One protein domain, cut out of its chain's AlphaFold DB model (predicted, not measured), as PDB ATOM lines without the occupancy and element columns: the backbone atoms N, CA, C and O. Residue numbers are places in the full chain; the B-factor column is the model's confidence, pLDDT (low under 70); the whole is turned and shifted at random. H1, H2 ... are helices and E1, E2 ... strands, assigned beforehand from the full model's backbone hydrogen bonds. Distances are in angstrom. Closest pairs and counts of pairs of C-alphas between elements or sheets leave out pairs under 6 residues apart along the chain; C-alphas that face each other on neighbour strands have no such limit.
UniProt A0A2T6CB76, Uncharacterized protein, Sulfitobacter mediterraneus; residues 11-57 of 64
ATOM      1  N   GLU A  11     -32.153 -26.110 -54.372       89.69
ATOM      2  CA  GLU A  11     -33.285 -26.047 -53.448       89.69
ATOM      3  C   GLU A  11     -32.929 -26.745 -52.133       89.69
ATOM      4  O   GLU A  11     -33.150 -26.173 -51.059       89.69
ATOM      5  N   ILE A  12     -32.292 -27.920 -52.212       86.62
ATOM      6  CA  ILE A  12     -31.782 -28.642 -51.036       86.62
ATOM      7  C   ILE A  12     -30.716 -27.806 -50.320       86.62
ATOM      8  O   ILE A  12     -30.803 -27.622 -49.105       86.62
ATOM      9  N   ALA A  13     -29.742 -27.252 -51.052       89.44
ATOM     10  CA  ALA A  13     -28.675 -26.435 -50.470       89.44
ATOM     11  C   ALA A  13     -29.235 -25.220 -49.716       89.44
ATOM     12  O   ALA A  13     -28.904 -24.998 -48.551       89.44
ATOM     13  N   ARG A  14     -30.172 -24.488 -50.337       91.25
ATOM     14  CA  ARG A  14     -30.858 -23.363 -49.686       91.25
ATOM     15  C   ARG A  14     -31.710 -23.810 -48.503       91.25
ATOM     16  O   ARG A  14     -31.847 -23.059 -47.541       91.25
ATOM     17  N   PHE A  15     -32.334 -24.987 -48.556       90.50
ATOM     18  CA  PHE A  15     -33.089 -25.523 -47.422       90.50
ATOM     19  C   PHE A  15     -32.180 -25.788 -46.218       90.50
ATOM     20  O   PHE A  15     -32.526 -25.376 -45.110       90.50
ATOM     21  N   LEU A  16     -31.024 -26.418 -46.434       90.62
ATOM     22  CA  LEU A  16     -30.032 -26.669 -45.387       90.62
ATOM     23  C   LEU A  16     -29.485 -25.352 -44.811       90.62
ATOM     24  O   LEU A  16     -29.484 -25.175 -43.592       90.62
ATOM     25  N   GLU A  17     -29.127 -24.394 -45.673       91.88
ATOM     26  CA  GLU A  17     -28.608 -23.082 -45.268       91.88
ATOM     27  C   GLU A  17     -29.600 -22.309 -44.388       91.88
ATOM     28  O   GLU A  17     -29.224 -21.799 -43.333       91.88
ATOM     29  N   ARG A  18     -30.892 -22.285 -44.761       92.06
ATOM     30  CA  ARG A  18     -31.947 -21.636 -43.957       92.06
ATOM     31  C   ARG A  18     -32.082 -22.220 -42.550       92.06
ATOM     32  O   ARG A  18     -32.555 -21.522 -41.658       92.06
ATOM     33  N   HIS A  19     -31.666 -23.469 -42.349       91.44
ATOM     34  CA  HIS A  19     -31.652 -24.135 -41.046       91.44
ATOM     35  C   HIS A  19     -30.241 -24.202 -40.429       91.44
ATOM     36  O   HIS A  19     -30.004 -24.974 -39.499       91.44
ATOM     37  N   GLY A  20     -29.291 -23.401 -40.930       90.31
ATOM     38  CA  GLY A  20     -27.936 -23.293 -40.384       90.31
ATOM     39  C   GLY A  20     -27.104 -24.568 -40.536       90.31
ATOM     40  O   GLY A  20     -26.235 -24.845 -39.702       90.31
ATOM     41  N   ARG A  21     -27.397 -25.378 -41.559       87.88
ATOM     42  CA  ARG A  21     -26.728 -26.650 -41.839       87.88
ATOM     43  C   ARG A  21     -26.082 -26.648 -43.217       87.88
ATOM     44  O   ARG A  21     -26.597 -26.072 -44.162       87.88
ATOM     45  N   TYR A  22     -24.945 -27.326 -43.309       79.88
ATOM     46  CA  TYR A  22     -24.144 -27.431 -44.533       79.88
ATOM     47  C   TYR A  22     -23.885 -28.887 -44.941       79.88
ATOM     48  O   TYR A  22     -23.189 -29.142 -45.917       79.88
ATOM     49  N   GLY A  23     -24.419 -29.845 -44.180       77.88
ATOM     50  CA  GLY A  23     -24.109 -31.260 -44.318       77.88
ATOM     51  C   GLY A  23     -25.300 -32.154 -44.005       77.88
ATOM     52  O   GLY A  23     -26.364 -31.704 -43.579       77.88
ATOM     53  N   ILE A  24     -25.077 -33.436 -44.252       81.50
ATOM     54  CA  ILE A  24     -26.043 -34.527 -44.204       81.50
ATOM     55  C   ILE A  24     -25.449 -35.658 -43.342       81.50
ATOM     56  O   ILE A  24     -24.236 -35.867 -43.402       81.50
ATOM     57  N   PRO A  25     -26.257 -36.397 -42.563       87.81
ATOM     58  CA  PRO A  25     -27.717 -36.331 -42.496       87.81
ATOM     59  C   PRO A  25     -28.227 -35.067 -41.782       87.81
ATOM     60  O   PRO A  25     -27.668 -34.630 -40.785       87.81
ATOM     61  N   PHE A  26     -29.328 -34.497 -42.277       90.88
ATOM     62  CA  PHE A  26     -30.073 -33.443 -41.589       90.88
ATOM     63  C   PHE A  26     -31.520 -33.890 -41.432       90.88
ATOM     64  O   PHE A  26     -32.211 -34.140 -42.419       90.88
ATOM     65  N   ASN A  27     -31.961 -34.004 -40.184       93.44
ATOM     66  CA  ASN A  27     -33.298 -34.455 -39.834       93.44
ATOM     67  C   ASN A  27     -34.044 -33.313 -39.142       93.44
ATOM     68  O   ASN A  27     -33.509 -32.667 -38.240       93.44
ATOM     69  N   ILE A  28     -35.284 -33.070 -39.550       95.19
ATOM     70  CA  ILE A  28     -36.139 -32.030 -38.978       95.19
ATOM     71  C   ILE A  28     -37.592 -32.505 -38.994       95.19
ATOM     72  O   ILE A  28     -38.059 -33.061 -39.987       95.19
ATOM     73  N   VAL A  29     -38.298 -32.311 -37.880       96.62
ATOM     74  CA  VAL A  29     -39.721 -32.649 -37.742       96.62
ATOM     75  C   VAL A  29     -40.538 -31.368 -37.784       96.62
ATOM     76  O   VAL A  29     -40.283 -30.448 -37.015       96.62
ATOM     77  N   PHE A  30     -41.530 -31.319 -38.665       95.62
ATOM     78  CA  PHE A  30     -42.493 -30.223 -38.748       95.62
ATOM     79  C   PHE A  30     -43.858 -30.688 -38.252       95.62
ATOM     80  O   PHE A  30     -44.207 -31.863 -38.367       95.62
ATOM     81  N   GLY A  31     -44.655 -29.750 -37.758       95.50
ATOM     82  CA  GLY A  31     -46.045 -30.001 -37.407       95.50
ATOM     83  C   GLY A  31     -46.772 -28.712 -37.038       95.50
ATOM     84  O   GLY A  31     -46.149 -27.649 -37.039       95.50
ATOM     85  N   PRO A  32     -48.081 -28.779 -36.750       95.38
ATOM     86  CA  PRO A  32     -48.887 -27.604 -36.426       95.38
ATOM     87  C   PRO A  32     -48.309 -26.721 -35.306       95.38
ATOM     88  O   PRO A  32     -48.346 -25.503 -35.430       95.38
ATOM     89  N   GLU A  33     -47.712 -27.326 -34.271       95.50
ATOM     90  CA  GLU A  33     -47.089 -26.608 -33.139       95.50
ATOM     91  C   GLU A  33     -45.601 -26.304 -33.371       95.50
ATOM     92  O   GLU A  33     -44.962 -25.596 -32.596       95.50
ATOM     93  N   ALA A  34     -45.034 -26.816 -34.463       96.25
ATOM     94  CA  ALA A  34     -43.664 -26.550 -34.881       96.25
ATOM     95  C   ALA A  34     -43.602 -26.191 -36.378       96.25
ATOM     96  O   ALA A  34     -42.985 -26.919 -37.164       96.25
ATOM     97  N   PRO A  35     -44.208 -25.063 -36.805       94.31
ATOM     98  CA  PRO A  35     -44.203 -24.650 -38.210       94.31
ATOM     99  C   PRO A  35     -42.801 -24.268 -38.705       94.31
ATOM    100  O   PRO A  35     -42.507 -24.399 -39.888       94.31
ATOM    101  N   SER A  36     -41.917 -23.831 -37.800       94.25
ATOM    102  CA  SER A  36     -40.489 -23.606 -38.088       94.25
ATOM    103  C   SER A  36     -39.637 -24.879 -37.984       94.25
ATOM    104  O   SER A  36     -38.446 -24.844 -38.272       94.25
ATOM    105  N   GLY A  37     -40.245 -26.001 -37.593       95.38
ATOM    106  CA  GLY A  37     -39.597 -27.296 -37.440       95.38
ATOM    107  C   GLY A  37     -38.750 -27.451 -36.173       95.38
ATOM    108  O   GLY A  37     -38.372 -26.492 -35.504       95.38
ATOM    109  N   ILE A  38     -38.463 -28.708 -35.838       96.81
ATOM    110  CA  ILE A  38     -37.610 -29.139 -34.730       96.81
ATOM    111  C   ILE A  38     -36.446 -29.918 -35.337       96.81
ATOM    112  O   ILE A  38     -36.627 -31.046 -35.799       96.81
ATOM    113  N   SER A  39     -35.257 -29.318 -35.369       95.50
ATOM    114  CA  SER A  39     -34.049 -30.005 -35.836       95.50
ATOM    115  C   SER A  39     -33.653 -31.115 -34.868       95.50
ATOM    116  O   SER A  39     -33.648 -30.919 -33.651       95.50
ATOM    117  N   LEU A  40     -33.305 -32.275 -35.418       96.00
ATOM    118  CA  LEU A  40     -32.842 -33.428 -34.658       96.00
ATOM    119  C   LEU A  40     -31.323 -33.593 -34.777       96.00
ATOM    120  O   LEU A  40     -30.722 -33.113 -35.743       96.00
ATOM    121  N   PRO A  41     -30.695 -34.299 -33.823       93.88
ATOM    122  CA  PRO A  41     -29.313 -34.736 -33.965       93.88
ATOM    123  C   PRO A  41     -29.117 -35.644 -35.189       93.88
ATOM    124  O   PRO A  41     -30.055 -36.267 -35.689       93.88
ATOM    125  N   GLU A  42     -27.871 -35.760 -35.641       91.75
ATOM    126  CA  GLU A  42     -27.496 -36.656 -36.745       91.75
ATOM    127  C   GLU A  42     -27.691 -38.131 -36.370       91.75
ATOM    128  O   GLU A  42     -28.146 -38.933 -37.185       91.75
ATOM    129  N   ILE A  43     -27.390 -38.477 -35.114       94.50
ATOM    130  CA  ILE A  43     -27.619 -39.809 -34.559       94.50
ATOM    131  C   ILE A  43     -29.001 -39.845 -33.921       94.50
ATOM    132  O   ILE A  43     -29.253 -39.206 -32.898       94.50
ATOM    133  N   LEU A  44     -29.898 -40.609 -34.534       95.88
ATOM    134  CA  LEU A  44     -31.272 -40.734 -34.077       95.88
ATOM    135  C   LEU A  44     -31.426 -41.884 -33.082       95.88
ATOM    136  O   LEU A  44     -30.888 -42.975 -33.265       95.88
ATOM    137  N   THR A  45     -32.247 -41.648 -32.063       97.62
ATOM    138  CA  THR A  45     -32.856 -42.701 -31.250       97.62
ATOM    139  C   THR A  45     -34.365 -42.636 -31.425       97.62
ATOM    140  O   THR A  45     -34.917 -41.584 -31.756       97.62
ATOM    141  N   GLN A  46     -35.053 -43.755 -31.194       98.00
ATOM    142  CA  GLN A  46     -36.513 -43.794 -31.280       98.00
ATOM    143  C   GLN A  46     -37.156 -42.744 -30.361       98.00
ATOM    144  O   GLN A  46     -38.052 -42.029 -30.796       98.00
ATOM    145  N   THR A  47     -36.650 -42.600 -29.135       97.88
ATOM    146  CA  THR A  47     -37.126 -41.603 -28.169       97.88
ATOM    147  C   THR A  47     -37.010 -40.181 -28.712       97.88
ATOM    148  O   THR A  47     -38.001 -39.464 -28.717       97.88
ATOM    149  N   LEU A  48     -35.854 -39.794 -29.270       97.75
ATOM    150  CA  LEU A  48     -35.662 -38.446 -29.827       97.75
ATOM    151  C   LEU A  48     -36.655 -38.127 -30.951       97.75
ATOM    152  O   LEU A  48     -37.113 -36.993 -31.074       97.75
ATOM    153  N   VAL A  49     -36.976 -39.124 -31.775       97.25
ATOM    154  CA  VAL A  49     -37.922 -38.966 -32.883       97.25
ATOM    155  C   VAL A  49     -39.357 -38.853 -32.366       97.25
ATOM    156  O   VAL A  49     -40.085 -37.956 -32.788       97.25
ATOM    157  N   LEU A  50     -39.765 -39.731 -31.445       97.50
ATOM    158  CA  LEU A  50     -41.112 -39.712 -30.867       97.50
ATOM    159  C   LEU A  50     -41.372 -38.423 -30.080       97.50
ATOM    160  O   LEU A  50     -42.394 -37.781 -30.308       97.50
ATOM    161  N   ASP A  51     -40.421 -37.983 -29.255       96.94
ATOM    162  CA  ASP A  51     -40.524 -36.730 -28.496       96.94
ATOM    163  C   ASP A  51     -40.681 -35.517 -29.426       96.94
ATOM    164  O   ASP A  51     -41.434 -34.582 -29.145       96.94
ATOM    165  N   ALA A  52     -39.976 -35.511 -30.560       97.31
ATOM    166  CA  ALA A  52     -40.100 -34.445 -31.544       97.31
ATOM    167  C   ALA A  52     -41.467 -34.447 -32.239       97.31
ATOM    168  O   ALA A  52     -42.025 -33.373 -32.466       97.31
ATOM    169  N   PHE A  53     -42.030 -35.621 -32.536       96.62
ATOM    170  CA  PHE A  53     -43.392 -35.720 -33.062       96.62
ATOM    171  C   PHE A  53     -44.439 -35.256 -32.051       96.62
ATOM    172  O   PHE A  53     -45.323 -34.488 -32.429       96.62
ATOM    173  N   GLU A  54     -44.322 -35.658 -30.781       95.75
ATOM    174  CA  GLU A  54     -45.218 -35.191 -29.714       95.75
ATOM    175  C   GLU A  54     -45.207 -33.656 -29.642       95.75
ATOM    176  O   GLU A  54     -46.263 -33.027 -29.720       95.75
ATOM    177  N   ARG A  55     -44.012 -33.047 -29.609       95.50
ATOM    178  CA  ARG A  55     -43.828 -31.584 -29.552       95.50
ATOM    179  C   ARG A  55     -44.306 -30.839 -30.797       95.50
ATOM    180  O   ARG A  55     -44.688 -29.682 -30.688       95.50
ATOM    181  N   ALA A  56     -44.231 -31.458 -31.974       96.81
ATOM    182  CA  ALA A  56     -44.650 -30.829 -33.224       96.81
ATOM    183  C   ALA A  56     -46.165 -30.937 -33.470       96.81
ATOM    184  O   ALA A  56     -46.712 -30.200 -34.295       96.81
ATOM    185  N   SER A  57     -46.853 -31.863 -32.798       94.06
ATOM    186  CA  SER A  57     -48.272 -32.134 -33.025       94.06
ATOM    187  C   SER A  57     -49.188 -31.154 -32.276       94.06
ATOM    188  O   SER A  57     -48.952 -30.849 -31.117       94.06
TER     189      SER A  57
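This is residues 11 to 57 of the 64 residues of an uncharacterized protein of Sulfitobacter mediterraneus (UniProt A0A2T6CB76). A two-stranded antiparallel hairpin, E1 and E2, stands in the middle, with the helix H2 packed over one face of it, next to both strands. The short helix H1 lies off the other side of the hairpin, away from H2, and a stretch with no named element, residues 19 to 26, leads from it to E1. The printed part has 47 residues, with two named helices and two named strands in the order H1, E1, E2, H2, and its class is mixed, helices and strands. It is only just compact, close to loose, with a radius of gyration of the C-alphas of 11.0 A, and only just flat, spanning 28 by 24 by 13 A.

H1 is residues 11 to 18, 10.6 A from first to last C-alpha, and begins with C-alpha 11 at (-33.285, -26.047, -53.448). E1 follows as residues 27 to 31 and is 13.7 A long, with C-alpha 27 at (-33.298, -34.455, -39.834). E2, the longest strand by residues, is residues 34 to 40 and measures 12.8 A. H2, the longest helix by residues, is residues 46 to 56 and measures 15.4 A; it ends with C-alpha 56 at (-44.650, -30.829, -33.224).

H1 is apart from E2 and from H2. E1 and E2 form a hairpin, antiparallel, with 153 degrees between their N-to-C directions. The C-alphas of Ile 28 and Ser 39 face each other at 4.3 A. Across this pair, N 38 and O 29 are 2.8 A apart and N 40 and O 27 are 2.9 A apart, both within hydrogen-bond range. E1 and H2 have 7 pairs of C-alphas within 8 A, the closest being those of Gly 31 and Ala 56, 4.5 A apart. E2 and H2 have 9 such pairs, the closest being those of Ala 34 and Ala 56, 4.7 A apart. From centre to centre H2 is 9.4 A from E1 and 10.8 A from E2. In H1 and H2 every O i to N i+4 pair is within hydrogen-bond range.

The two C-alphas farthest apart are those of Glu 11 and Thr 47, 29.9 A, and the first and last printed C-alphas, of Glu 11 and Ser 57, are 26.1 A apart. The printed part has no cut. The links E1 to E2, of 2 residues, and E2 to H2, of 5 residues, are tight; the link H1 to E1, of 8 residues, is short, and no link is long. The mean pLDDT of the printed part is 93.2, and no printed residue is under 70.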